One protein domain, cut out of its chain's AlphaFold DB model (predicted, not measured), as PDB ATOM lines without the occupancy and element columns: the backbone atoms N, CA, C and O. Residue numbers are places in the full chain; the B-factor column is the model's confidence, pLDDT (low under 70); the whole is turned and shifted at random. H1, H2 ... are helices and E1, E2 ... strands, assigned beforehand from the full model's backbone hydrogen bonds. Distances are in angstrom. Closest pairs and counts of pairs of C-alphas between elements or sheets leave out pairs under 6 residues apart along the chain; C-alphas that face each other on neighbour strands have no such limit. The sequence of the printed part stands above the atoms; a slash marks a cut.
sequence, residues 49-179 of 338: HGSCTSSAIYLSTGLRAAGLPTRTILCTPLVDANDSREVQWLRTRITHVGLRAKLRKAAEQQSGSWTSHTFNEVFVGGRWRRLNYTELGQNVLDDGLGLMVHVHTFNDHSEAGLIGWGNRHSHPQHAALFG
ATOM      1  N   HIS A  49      22.113  33.305 158.561       53.78
ATOM      2  CA  HIS A  49      20.704  32.950 158.400       53.78
ATOM      3  C   HIS A  49      19.842  33.924 159.216       53.78
ATOM      4  O   HIS A  49      19.842  33.898 160.445       53.78
ATOM      5  N   GLY A  50      19.179  34.848 158.520       61.19
ATOM      6  CA  GLY A  50      18.269  35.818 159.117       61.19
ATOM      7  C   GLY A  50      16.908  35.199 159.431       61.19
ATOM      8  O   GLY A  50      16.493  34.226 158.802       61.19
ATOM      9  N   SER A  51      16.187  35.781 160.390       84.75
ATOM     10  CA  SER A  51      14.783  35.438 160.641       84.75
ATOM     11  C   SER A  51      13.888  35.844 159.465       84.75
ATOM     12  O   SER A  51      14.254  36.720 158.671       84.75
ATOM     13  N   CYS A  52      12.679  35.277 159.406       88.75
ATOM     14  CA  CYS A  52      11.654  35.630 158.419       88.75
ATOM     15  C   CYS A  52      11.444  37.146 158.290       88.75
ATOM     16  O   CYS A  52      11.467  37.708 157.195       88.75
ATOM     17  N   THR A  53      11.365  37.829 159.432       89.00
ATOM     18  CA  THR A  53      11.237  39.283 159.532       89.00
ATOM     19  C   THR A  53      12.399  40.011 158.869       89.00
ATOM     20  O   THR A  53      12.179  40.924 158.077       89.00
ATOM     21  N   SER A  54      13.642  39.612 159.150       89.44
ATOM     22  CA  SER A  54      14.814  40.274 158.564       89.44
ATOM     23  C   SER A  54      14.882  40.102 157.043       89.44
ATOM     24  O   SER A  54      15.166  41.069 156.332       89.44
ATOM     25  N   SER A  55      14.528  38.916 156.541       92.38
ATOM     26  CA  SER A  55      14.446  38.623 155.110       92.38
ATOM     27  C   SER A  55      13.352  39.445 154.425       92.38
ATOM     28  O   SER A  55      13.601  40.042 153.380       92.38
ATOM     29  N   ALA A  56      12.168  39.554 155.035       94.00
ATOM     30  CA  ALA A  56      11.070  40.366 154.509       94.00
ATOM     31  C   ALA A  56      11.387  41.874 154.523       94.00
ATOM     32  O   ALA A  56      11.024  42.592 153.590       94.00
ATOM     33  N   ILE A  57      12.094  42.372 155.545       93.19
ATOM     34  CA  ILE A  57      12.564  43.766 155.598       93.19
ATOM     35  C   ILE A  57      13.543  44.030 154.456       93.19
ATOM     36  O   ILE A  57      13.368  44.996 153.707       93.19
ATOM     37  N   TYR A  58      14.546  43.164 154.305       92.69
ATOM     38  CA  TYR A  58      15.546  43.276 153.249       92.69
ATOM     39  C   TYR A  58      14.895  43.279 151.861       92.69
ATOM     40  O   TYR A  58      15.100  44.206 151.074       92.69
ATOM     41  N   LEU A  59      14.031  42.296 151.599       95.12
ATOM     42  CA  LEU A  59      13.331  42.156 150.329       95.12
ATOM     43  C   LEU A  59      12.403  43.351 150.056       95.12
ATOM     44  O   LEU A  59      12.472  43.933 148.974       95.12
ATOM     45  N   SER A  60      11.618  43.805 151.043       95.69
ATOM     46  CA  SER A  60      10.768  44.999 150.886       95.69
ATOM     47  C   SER A  60      11.565  46.254 150.538       95.69
ATOM     48  O   SER A  60      11.075  47.107 149.802       95.69
ATOM     49  N   THR A  61      12.780  46.386 151.073       94.56
ATOM     50  CA  THR A  61      13.641  47.549 150.849       94.56
ATOM     51  C   THR A  61      14.159  47.541 149.416       94.56
ATOM     52  O   THR A  61      14.018  48.540 148.715       94.56
ATOM     53  N   GLY A  62      14.681  46.399 148.953       95.50
ATOM     54  CA  GLY A  62      15.156  46.243 147.577       95.50
ATOM     55  C   GLY A  62      14.048  46.440 146.541       95.50
ATOM     56  O   GLY A  62      14.231  47.174 145.572       95.50
ATOM     57  N   LEU A  63      12.869  45.855 146.770       96.38
ATOM     58  CA  LEU A  63      11.727  45.991 145.862       96.38
ATOM     59  C   LEU A  63      11.214  47.435 145.792       96.38
ATOM     60  O   LEU A  63      10.981  47.948 144.697       96.38
ATOM     61  N   ARG A  64      11.098  48.123 146.938       95.62
ATOM     62  CA  ARG A  64      10.721  49.547 146.971       95.62
ATOM     63  C   ARG A  64      11.761  50.419 146.270       95.62
ATOM     64  O   ARG A  64      11.381  51.306 145.511       95.62
ATOM     65  N   ALA A  65      13.051  50.148 146.471       96.44
ATOM     66  CA  ALA A  65      14.131  50.855 145.781       96.44
ATOM     67  C   ALA A  65      14.083  50.653 144.255       96.44
ATOM     68  O   ALA A  65      14.384  51.578 143.506       96.44
ATOM     69  N   ALA A  66      13.634  49.484 143.794       96.69
ATOM     70  CA  ALA A  66      13.382  49.198 142.382       96.69
ATOM     71  C   ALA A  66      12.067  49.807 141.842       96.69
ATOM     72  O   ALA A  66      11.700  49.556 140.696       96.69
ATOM     73  N   GLY A  67      11.338  50.589 142.646       96.62
ATOM     74  CA  GLY A  67      10.084  51.233 142.247       96.62
ATOM     75  C   GLY A  67       8.854  50.324 142.292       96.62
ATOM     76  O   GLY A  67       7.795  50.720 141.804       96.62
ATOM     77  N   LEU A  68       8.954  49.123 142.873       97.06
ATOM     78  CA  LEU A  68       7.822  48.209 143.009       97.06
ATOM     79  C   LEU A  68       7.033  48.530 144.289       97.06
ATOM     80  O   LEU A  68       7.593  48.428 145.391       97.06
ATOM     81  N   PRO A  69       5.729  48.867 144.195       97.69
ATOM     82  CA  PRO A  69       4.902  49.048 145.379       97.69
ATOM     83  C   PRO A  69       4.853  47.742 146.173       97.69
ATOM     84  O   PRO A  69       4.368  46.717 145.690       97.69
ATOM     85  N   THR A  70       5.397  47.791 147.384       97.88
ATOM     86  CA  THR A  70       5.611  46.624 148.240       97.88
ATOM     87  C   THR A  70       5.157  46.949 149.650       97.88
ATOM     88  O   THR A  70       5.476  48.020 150.168       97.88
ATOM     89  N   ARG A  71       4.447  46.014 150.279       97.31
ATOM     90  CA  ARG A  71       4.078  46.067 151.696       97.31
ATOM     91  C   ARG A  71       4.543  44.805 152.407       97.31
ATOM     92  O   ARG A  71       4.750  43.769 151.779       97.31
ATOM     93  N   THR A  72       4.727  44.895 153.710       96.75
ATOM     94  CA  THR A  72       5.085  43.765 154.561       96.75
ATOM     95  C   THR A  72       3.837  43.251 155.255       96.75
ATOM     96  O   THR A  72       3.011  44.031 155.732       96.75
ATOM     97  N   ILE A  73       3.705  41.933 155.276       96.25
ATOM     98  CA  ILE A  73       2.597  41.214 155.881       96.25
ATOM     99  C   ILE A  73       3.142  40.391 157.034       96.25
ATOM    100  O   ILE A  73       4.136  39.682 156.881       96.25
ATOM    101  N   LEU A  74       2.458  40.476 158.166       92.88
ATOM    102  CA  LEU A  74       2.648  39.596 159.299       92.88
ATOM    103  C   LEU A  74       1.462  38.638 159.397       92.88
ATOM    104  O   LEU A  74       0.304  39.068 159.453       92.88
ATOM    105  N   CYS A  75       1.774  37.351 159.473       93.31
ATOM    106  CA  CYS A  75       0.820  36.287 159.713       93.31
ATOM    107  C   CYS A  75       1.157  35.478 160.966       93.31
ATOM    108  O   CYS A  75       2.310  35.390 161.397       93.31
ATOM    109  N   THR A  76       0.133  34.829 161.502       90.62
ATOM    110  CA  THR A  76       0.233  33.833 162.570       90.62
ATOM    111  C   THR A  76      -0.456  32.542 162.136       90.62
ATOM    112  O   THR A  76      -1.317  32.581 161.250       90.62
ATOM    113  N   PRO A  77      -0.083  31.388 162.710       91.06
ATOM    114  CA  PRO A  77      -0.830  30.158 162.486       91.06
ATOM    115  C   PRO A  77      -2.271  30.297 162.995       91.06
ATOM    116  O   PRO A  77      -2.577  31.142 163.837       91.06
ATOM    117  N   LEU A  78      -3.155  29.453 162.464       92.69
ATOM    118  CA  LEU A  78      -4.579  29.417 162.814       92.69
ATOM    119  C   LEU A  78      -4.853  29.033 164.277       92.69
ATOM    120  O   LEU A  78      -5.857  29.464 164.840       92.69
ATOM    121  N   VAL A  79      -3.989  28.202 164.853       92.69
ATOM    122  CA  VAL A  79      -4.061  27.733 166.240       92.69
ATOM    123  C   VAL A  79      -2.718  27.956 166.922       92.69
ATOM    124  O   VAL A  79      -1.675  27.916 166.262       92.69
ATOM    125  N   ASP A  80      -2.724  28.154 168.236       89.88
ATOM    126  CA  ASP A  80      -1.511  28.037 169.036       89.88
ATOM    127  C   ASP A  80      -1.130  26.556 169.161       89.88
ATOM    128  O   ASP A  80      -1.831  25.762 169.787       89.88
ATOM    129  N   ALA A  81       0.013  26.186 168.580       90.75
ATOM    130  CA  ALA A  81       0.580  24.841 168.668       90.75
ATOM    131  C   ALA A  81       0.894  24.398 170.111       90.75
ATOM    132  O   ALA A  81       1.123  23.215 170.356       90.75
ATOM    133  N   ASN A  82       0.907  25.339 171.057       87.56
ATOM    134  CA  ASN A  82       1.164  25.092 172.471       87.56
ATOM    135  C   ASN A  82      -0.123  25.020 173.313       87.56
ATOM    136  O   ASN A  82      -0.060  24.575 174.459       87.56
ATOM    137  N   ASP A  83      -1.288  25.407 172.771       89.38
ATOM    138  CA  ASP A  83      -2.580  25.187 173.430       89.38
ATOM    139  C   ASP A  83      -3.151  23.828 172.995       89.38
ATOM    140  O   ASP A  83      -3.713  23.663 171.908       89.38
ATOM    141  N   SER A  84      -3.050  22.839 173.889       91.38
ATOM    142  CA  SER A  84      -3.579  21.484 173.672       91.38
ATOM    143  C   SER A  84      -5.058  21.453 173.260       91.38
ATOM    144  O   SER A  84      -5.462  20.589 172.477       91.38
ATOM    145  N   ARG A  85      -5.870  22.407 173.733       92.00
ATOM    146  CA  ARG A  85      -7.286  22.526 173.372       92.00
ATOM    147  C   ARG A  85      -7.439  22.944 171.912       92.00
ATOM    148  O   ARG A  85      -8.256  22.358 171.204       92.00
ATOM    149  N   GLU A  86      -6.664  23.925 171.456       93.56
ATOM    150  CA  GLU A  86      -6.713  24.404 170.070       93.56
ATOM    151  C   GLU A  86      -6.156  23.363 169.096       93.56
ATOM    152  O   GLU A  86      -6.771  23.085 168.062       93.56
ATOM    153  N   VAL A  87      -5.058  22.698 169.462       94.25
ATOM    154  CA  VAL A  87      -4.515  21.565 168.696       94.25
ATOM    155  C   VAL A  87      -5.555  20.447 168.568       94.25
ATOM    156  O   VAL A  87      -5.750  19.895 167.482       94.25
ATOM    157  N   GLN A  88      -6.300  20.144 169.636       92.75
ATOM    158  CA  GLN A  88      -7.373  19.147 169.595       92.75
ATOM    159  C   GLN A  88      -8.552  19.574 168.702       92.75
ATOM    160  O   GLN A  88      -9.246  18.722 168.130       92.75
ATOM    161  N   TRP A  89      -8.792  20.875 168.517       94.75
ATOM    162  CA  TRP A  89      -9.810  21.342 167.574       94.75
ATOM    163  C   TRP A  89      -9.450  21.056 166.123       94.75
ATOM    164  O   TRP A  89     -10.362  20.777 165.349       94.75
ATOM    165  N   LEU A  90      -8.165  21.033 165.753       94.56
ATOM    166  CA  LEU A  90      -7.766  20.614 164.404       94.56
ATOM    167  C   LEU A  90      -8.297  19.211 164.082       94.56
ATOM    168  O   LEU A  90      -8.744  18.963 162.968       94.56
ATOM    169  N   ARG A  91      -8.293  18.308 165.071       90.25
ATOM    170  CA  ARG A  91      -8.813  16.941 164.927       90.25
ATOM    171  C   ARG A  91     -10.336  16.883 164.894       90.25
ATOM    172  O   ARG A  91     -10.905  16.172 164.082       90.25
ATOM    173  N   THR A  92     -10.990  17.620 165.787       87.31
ATOM    174  CA  THR A  92     -12.427  17.444 166.081       87.31
ATOM    175  C   THR A  92     -13.350  18.428 165.363       87.31
ATOM    176  O   THR A  92     -14.571  18.249 165.373       87.31
ATOM    177  N   ARG A  93     -12.803  19.497 164.772       91.00
ATOM    178  CA  ARG A  93     -13.592  20.581 164.167       91.00
ATOM    179  C   ARG A  93     -13.303  20.852 162.694       91.00
ATOM    180  O   ARG A  93     -14.068  21.603 162.099       91.00
ATOM    181  N   ILE A  94     -12.250  20.262 162.130       92.44
ATOM    182  CA  ILE A  94     -11.978  20.303 160.689       92.44
ATOM    183  C   ILE A  94     -12.451  18.989 160.084       92.44
ATOM    184  O   ILE A  94     -11.886  17.937 160.390       92.44
ATOM    185  N   THR A  95     -13.484  19.041 159.250       90.12
ATOM    186  CA  THR A  95     -14.073  17.850 158.617       90.12
ATOM    187  C   THR A  95     -13.280  17.415 157.387       90.12
ATOM    188  O   THR A  95     -13.215  16.222 157.083       90.12
ATOM    189  N   HIS A  96     -12.624  18.345 156.692       91.50
ATOM    190  CA  HIS A  96     -11.835  18.023 155.513       91.50
ATOM    191  C   HIS A  96     -10.501  17.349 155.871       91.50
ATOM    192  O   HIS A  96      -9.590  17.988 156.393       91.50
ATOM    193  N   VAL A  97     -10.346  16.079 155.487       90.81
ATOM    194  CA  VAL A  97      -9.206  15.190 155.781       90.81
ATOM    195  C   VAL A  97      -7.883  15.823 155.347       90.81
ATOM    196  O   VAL A  97      -6.987  16.020 156.165       90.81
ATOM    197  N   GLY A  98      -7.773  16.230 154.077       89.94
ATOM    198  CA  GLY A  98      -6.544  16.844 153.555       89.94
ATOM    199  C   GLY A  98      -6.152  18.157 154.252       89.94
ATOM    200  O   GLY A  98      -4.983  18.365 154.579       89.94
ATOM    201  N   LEU A  99      -7.123  19.036 154.529       92.12
ATOM    202  CA  LEU A  99      -6.895  20.275 155.273       92.12
ATOM    203  C   LEU A  99      -6.458  19.979 156.713       92.12
ATOM    204  O   LEU A  99      -5.463  20.534 157.176       92.12
ATOM    205  N   ARG A 100      -7.163  19.072 157.397       93.25
ATOM    206  CA  ARG A 100      -6.843  18.620 158.754       93.25
ATOM    207  C   ARG A 100      -5.417  18.084 158.836       93.25
ATOM    208  O   ARG A 100      -4.676  18.508 159.719       93.25
ATOM    209  N   ALA A 101      -5.007  17.226 157.904       91.75
ATOM    210  CA  ALA A 101      -3.654  16.676 157.858       91.75
ATOM    211  C   ALA A 101      -2.584  17.775 157.734       91.75
ATOM    212  O   ALA A 101      -1.623  17.788 158.506       91.75
ATOM    213  N   LYS A 102      -2.775  18.743 156.825       93.31
ATOM    214  CA  LYS A 102      -1.846  19.877 156.657       93.31
ATOM    215  C   LYS A 102      -1.761  20.751 157.907       93.31
ATOM    216  O   LYS A 102      -0.663  21.074 158.351       93.31
ATOM    217  N   LEU A 103      -2.905  21.105 158.494       95.19
ATOM    218  CA  LEU A 103      -2.947  21.936 159.699       95.19
ATOM    219  C   LEU A 103      -2.314  21.230 160.901       95.19
ATOM    220  O   LEU A 103      -1.577  21.857 161.655       95.19
ATOM    221  N   ARG A 104      -2.568  19.926 161.067       94.69
ATOM    222  CA  ARG A 104      -1.962  19.120 162.134       94.69
ATOM    223  C   ARG A 104      -0.448  19.049 161.994       94.69
ATOM    224  O   ARG A 104       0.248  19.327 162.962       94.69
ATOM    225  N   LYS A 105       0.046  18.746 160.793       94.31
ATOM    226  CA  LYS A 105       1.484  18.717 160.507       94.31
ATOM    227  C   LYS A 105       2.139  20.062 160.834       94.31
ATOM    228  O   LYS A 105       3.180  20.087 161.482       94.31
ATOM    229  N   ALA A 106       1.517  21.169 160.428       93.12
ATOM    230  CA  ALA A 106       2.018  22.505 160.730       93.12
ATOM    231  C   ALA A 106       2.048  22.791 162.241       93.12
ATOM    232  O   ALA A 106       3.052  23.282 162.746       93.12
ATOM    233  N   ALA A 107       0.989  22.443 162.980       93.31
ATOM    234  CA  ALA A 107       0.961  22.609 164.433       93.31
ATOM    235  C   ALA A 107       2.033  21.753 165.134       93.31
ATOM    236  O   ALA A 107       2.732  22.243 166.014       93.31
ATOM    237  N   GLU A 108       2.222  20.501 164.708       92.88
ATOM    238  CA  GLU A 108       3.263  19.611 165.242       92.88
ATOM    239  C   GLU A 108       4.671  20.200 165.032       92.88
ATOM    240  O   GLU A 108       5.473  20.223 165.963       92.88
ATOM    241  N   GLN A 109       4.951  20.758 163.849       91.12
ATOM    242  CA  GLN A 109       6.231  21.407 163.530       91.12
ATOM    243  C   GLN A 109       6.493  22.700 164.318       91.12
ATOM    244  O   GLN A 109       7.638  23.136 164.419       91.12
ATOM    245  N   GLN A 110       5.445  23.316 164.862       87.94
ATOM    246  CA  GLN A 110       5.505  24.576 165.604       87.94
ATOM    247  C   GLN A 110       5.463  24.385 167.123       87.94
ATOM    248  O   GLN A 110       5.617  25.358 167.869       87.94
ATOM    249  N   SER A 111       5.251  23.155 167.590       87.44
ATOM    250  CA  SER A 111       5.149  22.830 169.011       87.44
ATOM    251  C   SER A 111       6.395  23.271 169.786       87.44
ATOM    252  O   SER A 111       7.526  23.107 169.329       87.44
ATOM    253  N   GLY A 112       6.189  23.871 170.957       80.62
ATOM    254  CA  GLY A 112       7.255  24.405 171.807       80.62
ATOM    255  C   GLY A 112       7.851  25.728 171.324       80.62
ATOM    256  O   GLY A 112       8.765  26.250 171.962       80.62
ATOM    257  N   SER A 113       7.357  26.291 170.217       77.62
ATOM    258  CA  SER A 113       7.861  27.542 169.654       77.62
ATOM    259  C   SER A 113       6.792  28.626 169.621       77.62
ATOM    260  O   SER A 113       5.591  28.363 169.514       77.62
ATOM    261  N   TRP A 114       7.241  29.879 169.660       78.69
ATOM    262  CA  TRP A 114       6.415  30.966 169.170       78.69
ATOM    263  C   TRP A 114       6.504  31.019 167.651       78.69
ATOM    264  O   TRP A 114       7.575  31.268 167.097       78.69
ATOM    265  N   THR A 115       5.363  30.861 166.989       84.19
ATOM    266  CA  THR A 115       5.308  30.897 165.533       84.19
ATOM    267  C   THR A 115       4.609  32.157 165.044       84.19
ATOM    268  O   THR A 115       3.445  32.423 165.342       84.19
ATOM    269  N   SER A 116       5.329  32.925 164.233       88.19
ATOM    270  CA  SER A 116       4.772  33.937 163.343       88.19
ATOM    271  C   SER A 116       5.584  33.964 162.053       88.19
ATOM    272  O   SER A 116       6.707  33.459 162.003       88.19
ATOM    273  N   HIS A 117       5.022  34.547 161.001       91.81
ATOM    274  CA  HIS A 117       5.682  34.598 159.706       91.81
ATOM    275  C   HIS A 117       5.501  35.941 159.043       91.81
ATOM    276  O   HIS A 117       4.391  36.462 158.956       91.81
ATOM    277  N   THR A 118       6.610  36.493 158.573       93.50
ATOM    278  CA  THR A 118       6.631  37.784 157.899       93.50
ATOM    279  C   THR A 118       7.066  37.577 156.458       93.50
ATOM    280  O   THR A 118       8.093  36.954 156.207       93.50
ATOM    281  N   PHE A 119       6.300  38.115 155.516       95.50
ATOM    282  CA  PHE A 119       6.609  38.090 154.086       95.50
ATOM    283  C   PHE A 119       6.188  39.404 153.424       95.50
ATOM    284  O   PHE A 119       5.722  40.330 154.092       95.50
ATOM    285  N   ASN A 120       6.356  39.516 152.107       97.44
ATOM    286  CA  ASN A 120       5.991  40.719 151.368       97.44
ATOM    287  C   ASN A 120       4.783  40.491 150.465       97.44
ATOM    288  O   ASN A 120       4.541  39.398 149.970       97.44
ATOM    289  N   GLU A 121       4.036  41.548 150.194       98.00
ATOM    290  CA  GLU A 121       3.131  41.600 149.057       98.00
ATOM    291  C   GLU A 121       3.601  42.672 148.090       98.00
ATOM    292  O   GLU A 121       3.970  43.770 148.502       98.00
ATOM    293  N   VAL A 122       3.560  42.352 146.801       97.81
ATOM    294  CA  VAL A 122       3.958  43.246 145.712       97.81
ATOM    295  C   VAL A 122       2.760  43.550 144.824       97.81
ATOM    296  O   VAL A 122       1.934  42.673 144.557       97.81
ATOM    297  N   PHE A 123       2.636  44.795 144.369       97.62
ATOM    298  CA  PHE A 123       1.557  45.197 143.474       97.62
ATOM    299  C   PHE A 123       1.949  44.942 142.015       97.62
ATOM    300  O   PHE A 123       2.723  45.695 141.425       97.62
ATOM    301  N   VAL A 124       1.417  43.870 141.422       95.31
ATOM    302  CA  VAL A 124       1.754  43.435 140.058       95.31
ATOM    303  C   VAL A 124       0.480  43.108 139.288       95.31
ATOM    304  O   VAL A 124      -0.377  42.357 139.758       95.31
ATOM    305  N   GLY A 125       0.348  43.668 138.081       93.56
ATOM    306  CA  GLY A 125      -0.809  43.429 137.213       93.56
ATOM    307  C   GLY A 125      -2.133  43.896 137.826       93.56
ATOM    308  O   GLY A 125      -3.136  43.195 137.714       93.56
ATOM    309  N   GLY A 126      -2.121  45.034 138.531       96.25
ATOM    310  CA  GLY A 126      -3.318  45.638 139.126       96.25
ATOM    311  C   GLY A 126      -3.802  44.990 140.428       96.25
ATOM    312  O   GLY A 126      -4.907  45.290 140.871       96.25
ATOM    313  N   ARG A 127      -3.013  44.104 141.048       97.06
ATOM    314  CA  ARG A 127      -3.377  43.424 142.300       97.06
ATOM    315  C   ARG A 127      -2.182  43.201 143.214       97.06
ATOM    316  O   ARG A 127      -1.061  43.001 142.749       97.06
ATOM    317  N   TRP A 128      -2.449  43.163 144.514       97.38
ATOM    318  CA  TRP A 128      -1.486  42.691 145.502       97.38
ATOM    319  C   TRP A 128      -1.288  41.185 145.357       97.38
ATOM    320  O   TRP A 128      -2.249  40.418 145.247       97.38
ATOM    321  N   ARG A 129      -0.029  40.768 145.311       96.88
ATOM    322  CA  ARG A 129       0.384  39.373 145.211       96.88
ATOM    323  C   ARG A 129       1.313  39.053 146.357       96.88
ATOM    324  O   ARG A 129       2.292  39.768 146.557       96.88
ATOM    325  N   ARG A 130       1.036  37.957 147.060       96.25
ATOM    326  CA  ARG A 130       1.968  37.406 148.039       96.25
ATOM    327  C   ARG A 130       3.297  37.096 147.372       96.25
ATOM    328  O   ARG A 130       3.313  36.444 146.341       96.25
ATOM    329  N   LEU A 131       4.377  37.530 147.990       96.56
ATOM    330  CA  LEU A 131       5.743  37.166 147.683       96.56
ATOM    331  C   LEU A 131       6.367  36.631 148.974       96.56
ATOM    332  O   LEU A 131       6.823  37.394 149.831       96.56
ATOM    333  N   ASN A 132       6.330  35.310 149.134       94.19
ATOM    334  CA  ASN A 132       6.980  34.647 150.256       94.19
ATOM    335  C   ASN A 132       8.412  34.288 149.859       94.19
ATOM    336  O   ASN A 132       8.676  33.214 149.327       94.19
ATOM    337  N   TYR A 133       9.310  35.249 150.066       92.50
ATOM    338  CA  TYR A 133      10.703  35.215 149.622       92.50
ATOM    339  C   TYR A 133      10.831  35.014 148.109       92.50
ATOM    340  O   TYR A 133      10.738  35.979 147.357       92.50
ATOM    341  N   THR A 134      11.034  33.778 147.662       93.12
ATOM    342  CA  THR A 134      11.184  33.408 146.252       93.12
ATOM    343  C   THR A 134       9.851  33.081 145.585       93.12
ATOM    344  O   THR A 134       9.771  33.080 144.361       93.12
ATOM    345  N   GLU A 135       8.791  32.854 146.365       94.31
ATOM    346  CA  GLU A 135       7.515  32.343 145.867       94.31
ATOM    347  C   GLU A 135       6.492  33.463 145.648       94.31
ATOM    348  O   GLU A 135       5.841  33.944 146.587       94.31
ATOM    349  N   LEU A 136       6.314  33.872 144.388       95.81
ATOM    350  CA  LEU A 136       5.271  34.816 143.988       95.81
ATOM    351  C   LEU A 136       3.934  34.090 143.770       95.81
ATOM    352  O   LEU A 136       3.817  33.181 142.958       95.81
ATOM    353  N   GLY A 137       2.886  34.556 144.440       93.81
ATOM    354  CA  GLY A 137       1.536  34.007 144.354       93.81
ATOM    355  C   GLY A 137       1.276  32.810 145.269       93.81
ATOM    356  O   GLY A 137       0.285  32.117 145.050       93.81
ATOM    357  N   GLN A 138       2.116  32.571 146.284       92.50
ATOM    358  CA  GLN A 138       1.940  31.457 147.223       92.50
ATOM    359  C   GLN A 138       0.557  31.488 147.911       92.50
ATOM    360  O   GLN A 138       0.083  32.542 148.346       92.50
ATOM    361  N   ASN A 139      -0.072  30.318 148.047       90.94
ATOM    362  CA  ASN A 139      -1.390  30.143 148.667       90.94
ATOM    363  C   ASN A 139      -1.370  30.359 150.199       90.94
ATOM    364  O   ASN A 139      -0.334  30.203 150.837       90.94
ATOM    365  N   VAL A 140      -2.508  30.753 150.795       91.25
ATOM    366  CA  VAL A 140      -2.712  31.012 152.245       91.25
ATOM    367  C   VAL A 140      -2.545  29.773 153.113       91.25
ATOM    368  O   VAL A 140      -2.136  29.909 154.260       91.25
ATOM    369  N   LEU A 141      -2.851  28.605 152.554       91.38
ATOM    370  CA  LEU A 141      -2.584  27.309 153.152       91.38
ATOM    371  C   LEU A 141      -1.263  26.785 152.585       91.38
ATOM    372  O   LEU A 141      -1.199  26.456 151.398       91.38
ATOM    373  N   ASP A 142      -0.235  26.720 153.421       86.44
ATOM    374  CA  ASP A 142       1.090  26.225 153.063       86.44
ATOM    375  C   ASP A 142       1.489  24.985 153.884       86.44
ATOM    376  O   ASP A 142       0.847  24.638 154.876       86.44
ATOM    377  N   ASP A 143       2.528  24.282 153.433       82.19
ATOM    378  CA  ASP A 143       2.937  22.991 154.000       82.19
ATOM    379  C   ASP A 143       3.814  23.095 155.263       82.19
ATOM    380  O   ASP A 143       4.074  22.066 155.889       82.19
ATOM    381  N   GLY A 144       4.285  24.292 155.626       83.12
ATOM    382  CA  GLY A 144       5.093  24.543 156.823       83.12
ATOM    383  C   GLY A 144       4.302  25.206 157.951       83.12
ATOM    384  O   GLY A 144       4.309  24.732 159.084       83.12
ATOM    385  N   LEU A 145       3.593  26.298 157.661       84.44
ATOM    386  CA  LEU A 145       2.842  27.064 158.656       84.44
ATOM    387  C   LEU A 145       1.349  26.744 158.698       84.44
ATOM    388  O   LEU A 145       0.643  27.217 159.592       84.44
ATOM    389  N   GLY A 146       0.867  25.919 157.769       90.25
ATOM    390  CA  GLY A 146      -0.548  25.614 157.650       90.25
ATOM    391  C   GLY A 146      -1.298  26.827 157.114       90.25
ATOM    392  O   GLY A 146      -0.907  27.421 156.113       90.25
ATOM    393  N   LEU A 147      -2.418  27.188 157.743       92.19
ATOM    394  CA  LEU A 147      -3.170  28.377 157.351       92.19
ATOM    395  C   LEU A 147      -2.549  29.629 157.984       92.19
ATOM    396  O   LEU A 147      -2.681  29.855 159.187       92.19
ATOM    397  N   MET A 148      -1.919  30.459 157.152       91.12
ATOM    398  CA  MET A 148      -1.340  31.741 157.556       91.12
ATOM    399  C   MET A 148      -2.420  32.821 157.680       91.12
ATOM    400  O   MET A 148      -2.844  33.414 156.681       91.12
ATOM    401  N   VAL A 149      -2.833  33.115 158.912       92.12
ATOM    402  CA  VAL A 149      -3.805  34.164 159.234       92.12
ATOM    403  C   VAL A 149      -3.104  35.517 159.241       92.12
ATOM    404  O   VAL A 149      -2.204  35.756 160.037       92.12
ATOM    405  N   HIS A 150      -3.511  36.408 158.343       93.44
ATOM    406  CA  HIS A 150      -2.973  37.762 158.242       93.44
ATOM    407  C   HIS A 150      -3.458  38.625 159.414       93.44
ATOM    408  O   HIS A 150      -4.657  38.856 159.550       93.44
ATOM    409  N   VAL A 151      -2.522  39.125 160.227       90.94
ATOM    410  CA  VAL A 151      -2.816  39.947 161.416       90.94
ATOM    411  C   VAL A 151      -2.343  41.396 161.298       90.94
ATOM    412  O   VAL A 151      -2.864  42.257 162.000       90.94
ATOM    413  N   HIS A 152      -1.381  41.701 160.418       92.25
ATOM    414  CA  HIS A 152      -0.934  43.079 160.203       92.25
ATOM    415  C   HIS A 152      -0.358  43.310 158.799       92.25
ATOM    416  O   HIS A 152       0.433  42.513 158.299       92.25
ATOM    417  N   THR A 153      -0.691  44.459 158.203       95.56
ATOM    418  CA  THR A 153       0.000  45.042 157.040       95.56
ATOM    419  C   THR A 153       0.733  46.318 157.438       95.56
ATOM    420  O   THR A 153       0.146  47.154 158.121       95.56
ATOM    421  N   PHE A 154       1.964  46.512 156.972       94.31
ATOM    422  CA  PHE A 154       2.707  47.763 157.149       94.31
ATOM    423  C   PHE A 154       3.674  48.003 155.983       94.31
ATOM    424  O   PHE A 154       4.155  47.059 155.356       94.31
ATOM    425  N   ASN A 155       3.961  49.267 155.665       90.94
ATOM    426  CA  ASN A 155       4.904  49.602 154.592       90.94
ATOM    427  C   ASN A 155       6.348  49.436 155.058       90.94
ATOM    428  O   ASN A 155       7.187  48.928 154.315       90.94
ATOM    429  N   ASP A 156       6.619  49.837 156.299       84.75
ATOM    430  CA  ASP A 156       7.927  49.742 156.922       84.75
ATOM    431  C   ASP A 156       7.838  49.140 158.325       84.75
ATOM    432  O   ASP A 156       6.887  49.383 159.062       84.75
ATOM    433  N   HIS A 157       8.838  48.348 158.714       82.25
ATOM    434  CA  HIS A 157       8.835  47.702 160.027       82.25
ATOM    435  C   HIS A 157       8.908  48.716 161.177       82.25
ATOM    436  O   HIS A 157       8.387  48.452 162.258       82.25
ATOM    437  N   SER A 158       9.491  49.899 160.942       83.44
ATOM    438  CA  SER A 158       9.494  50.992 161.925       83.44
ATOM    439  C   SER A 158       8.101  51.577 162.201       83.44
ATOM    440  O   SER A 158       7.890  52.164 163.257       83.44
ATOM    441  N   GLU A 159       7.143  51.379 161.293       84.94
ATOM    442  CA  GLU A 159       5.756  51.846 161.417       84.94
ATOM    443  C   GLU A 159       4.835  50.782 162.032       84.94
ATOM    444  O   GLU A 159       3.697  51.077 162.381       84.94
ATOM    445  N   ALA A 160       5.315  49.544 162.177       82.62
ATOM    446  CA  ALA A 160       4.490  48.402 162.563       82.62
ATOM    447  C   ALA A 160       4.037  48.430 164.036       82.62
ATOM    448  O   ALA A 160       3.283  47.564 164.465       82.62
ATOM    449  N   GLY A 161       4.545  49.363 164.852       76.12
ATOM    450  CA  GLY A 161       4.210  49.438 166.280       76.12
ATOM    451  C   GLY A 161       4.625  48.197 167.085       76.12
ATOM    452  O   GLY A 161       4.219  48.041 168.232       76.12
ATOM    453  N   LEU A 162       5.469  47.321 166.525       73.56
ATOM    454  CA  LEU A 162       5.876  46.039 167.118       73.56
ATOM    455  C   LEU A 162       6.950  46.188 168.213       73.56
ATOM    456  O   LEU A 162       7.716  45.262 168.464       73.56
ATOM    457  N   ILE A 163       7.015  47.340 168.888       59.25
ATOM    458  CA  ILE A 163       8.046  47.674 169.891       59.25
ATOM    459  C   ILE A 163       8.077  46.635 171.037       59.25
ATOM    460  O   ILE A 163       9.135  46.356 171.596       59.25
ATOM    461  N   GLY A 164       6.955  45.957 171.314       59.69
ATOM    462  CA  GLY A 164       6.869  44.869 172.299       59.69
ATOM    463  C   GLY A 164       7.454  43.513 171.867       59.69
ATOM    464  O   GLY A 164       7.648  42.640 172.712       59.69
ATOM    465  N   TRP A 165       7.772  43.298 170.586       63.38
ATOM    466  CA  TRP A 165       8.330  42.021 170.110       63.38
ATOM    467  C   TRP A 165       9.782  41.792 170.546       63.38
ATOM    468  O   TRP A 165      10.192  40.648 170.756       63.38
ATOM    469  N   GLY A 166      10.557  42.866 170.728       62.59
ATOM    470  CA  GLY A 166      11.901  42.793 171.310       62.59
ATOM    471  C   GLY A 166      11.867  42.427 172.798       62.59
ATOM    472  O   GLY A 166      12.630  41.565 173.239       62.59
ATOM    473  N   ASN A 167      10.914  42.996 173.547       61.72
ATOM    474  CA  ASN A 167      10.694  42.689 174.971       61.72
ATOM    475  C   ASN A 167      10.375  41.204 175.185       61.72
ATOM    476  O   ASN A 167      10.782  40.581 176.157       61.72
ATOM    477  N   ARG A 168       9.709  40.588 174.213       60.75
ATOM    478  CA  ARG A 168       9.394  39.163 174.243       60.75
ATOM    479  C   ARG A 168      10.619  38.243 174.197       60.75
ATOM    480  O   ARG A 168      10.603  37.200 174.837       60.75
ATOM    481  N   HIS A 169      11.647  38.593 173.426       59.31
ATOM    482  CA  HIS A 169      12.873  37.784 173.336       59.31
ATOM    483  C   HIS A 169      13.789  37.997 174.543       59.31
ATOM    484  O   HIS A 169      14.661  37.178 174.811       59.31
ATOM    485  N   SER A 170      13.603  39.109 175.255       61.09
ATOM    486  CA  SER A 170      14.397  39.489 176.423       61.09
ATOM    487  C   SER A 170      13.774  39.049 177.752       61.09
ATOM    488  O   SER A 170      14.464  39.073 178.769       61.09
ATOM    489  N   HIS A 171      12.515  38.591 177.760       58.88
ATOM    490  CA  HIS A 171      11.854  38.072 178.954       58.88
ATOM    491  C   HIS A 171      11.605  36.556 178.858       58.88
ATOM    492  O   HIS A 171      10.781  36.128 178.050       58.88
ATOM    493  N   PRO A 172      12.243  35.733 179.715       54.84
ATOM    494  CA  PRO A 172      12.059  34.277 179.723       54.84
ATOM    495  C   PRO A 172      10.655  33.844 180.185       54.84
ATOM    496  O   PRO A 172      10.236  32.713 179.957       54.84
ATOM    497  N   GLN A 173       9.901  34.741 180.827       53.94
ATOM    498  CA  GLN A 173       8.545  34.478 181.307       53.94
ATOM    499  C   GLN A 173       7.505  34.898 180.260       53.94
ATOM    500  O   GLN A 173       6.776  35.873 180.434       53.94
ATOM    501  N   HIS A 174       7.421  34.140 179.165       56.75
ATOM    502  CA  HIS A 174       6.446  34.362 178.087       56.75
ATOM    503  C   HIS A 174       4.989  34.432 178.595       56.75
ATOM    504  O   HIS A 174       4.194  35.226 178.092       56.75
ATOM    505  N   ALA A 175       4.665  33.665 179.641       55.91
ATOM    506  CA  ALA A 175       3.333  33.611 180.239       55.91
ATOM    507  C   ALA A 175       2.911  34.917 180.940       55.91
ATOM    508  O   ALA A 175       1.730  35.250 180.926       55.91
ATOM    509  N   ALA A 176       3.852  35.675 181.513       53.91
ATOM    510  CA  ALA A 176       3.531  36.852 182.327       53.91
ATOM    511  C   ALA A 176       3.041  38.055 181.498       53.91
ATOM    512  O   ALA A 176       2.289  38.880 182.006       53.91
ATOM    513  N   LEU A 177       3.455  38.154 180.228       58.88
ATOM    514  CA  LEU A 177       3.083  39.261 179.335       58.88
ATOM    515  C   LEU A 177       2.054  38.865 178.269       58.88
ATOM    516  O   LEU A 177       1.269  39.712 177.852       58.88
ATOM    517  N   PHE A 178       2.062  37.608 177.814       60.88
ATOM    518  CA  PHE A 178       1.275  37.179 176.650       60.88
ATOM    519  C   PHE A 178       0.310  36.024 176.940       60.88
ATOM    520  O   PHE A 178      -0.363  35.570 176.022       60.88
ATOM    521  N   GLY A 179       0.244  35.518 178.179       60.31
ATOM    522  CA  GLY A 179      -0.624  34.387 178.539       60.31
ATOM    523  C   GLY A 179      -0.220  33.039 177.924       60.31
ATOM    524  O   GLY A 179      -0.860  32.033 178.208       60.31
TER     525      GLY A 179
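What this domain is: This is residues 49 to 179 of the 338 residues of the protein "TGc domain-containing protein" of Planctomycetes bacterium (UniProt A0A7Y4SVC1). A strongly twisted sheet of four strands, curled like part of a barrel, has one long helix, H1, lying along one face, and a helical hairpin, H2 and H3, sits at one end of the sheet. Beyond the last strand the printed part ends in two short helices, H4 and H5, that are off the sheet and away from the hairpin. The printed part has 131 residues, with five named helices and four named strands in the order H1 E1 H2 H3 E2 E3 E4 H4 H5. The sheet's order is E3 E2 E1 E4, with antiparallel neighbours, and the class is mixed, helices and strands. The whole is compact, with a radius of gyration of the C-alphas of 16.1 A and spans of 47 by 37 by 24 A.

How they stand to each other: H1, residues 52 to 65, is on the sheet made of E1, residues 70 to 77, E2, residues 117 to 124, E3, residues 127 to 132, and E4, residues 146 to 154. H1 and this sheet make two layers, a helix on one face of a sheet. Its height over the sheet is 8.4 A, and it runs along the strands, at 12 degrees to E2 on the local plane. It lies over E2, and only just over E1, with 3 of its C-alphas falling there. The closest C-alphas of H1 and E2 are those of Ala 56 and Phe 119, 5.0 A apart. E1 is antiparallel to E2, their directions 142 degrees apart, with N 73 and O 119 at 2.8 A, within hydrogen-bond range. H2, residues 84 to 93, and H3, residues 97 to 110, form a helical hairpin. They touch, with the closest C-alphas those of Leu 90 and Arg 100, 6.1 A apart, at a shallow tilt of 12 degrees, opposite ways. H2 is not on the sheet, and H3 only grazes it with residues 99 to 110. The closest C-alphas of H3 and E4 are those of Leu 103 and Gly 146, 4.8 A apart. E2 and E3 form a hairpin, antiparallel at 143 degrees, with N 131 and O 120 at 2.7 A. E4 is antiparallel to E1 at 138 degrees, with N 74 and O 152 at 2.9 A, and it bends by 57 degrees at residue 151. E3 and E4 are the edge strands. H4, residues 164 to 170, and H5, residues 174 to 178, are close but not clearly touching, with the closest C-alphas, those of Arg 168 and His 174, 6.8 A apart. Both are apart from H1, H2 and H3. Every O i to N i+4 pair is within hydrogen-bond range in H1, H3 and H5, against 5 of 6 in H2 and 2 of 3 in H4.

Where its parts are: H1 begins at C-alpha 52, at (11.654, 35.630, 158.419), and is 19.9 A long. E1 measures 22.7 A and H2 13.8 A. H3 measures 20.0 A and ends at C-alpha 110, at (5.505, 24.576, 165.604). E2 measures 21.9 A, E3 15.7 A and E4 22.4 A. H4 is 10.1 A long, and H5, 6.1 A long, ends at C-alpha 178, at (1.275, 37.179, 176.650).

The domain as a whole: The two C-alphas farthest apart, those of Ala 66 and Thr 92, are 47.3 A from each other. The printed part has no cut. The link from E3 to E4, residues 133 to 145, is long; in it residues 135 to 136 pair with residues 131 to 132 of E3, and residues 141 to 142 with residues 146 to 147 of E4, both antiparallel. The mean pLDDT of the printed part is 86.9, with low confidence under 70 at residues 49 to 50 and 163 to 179.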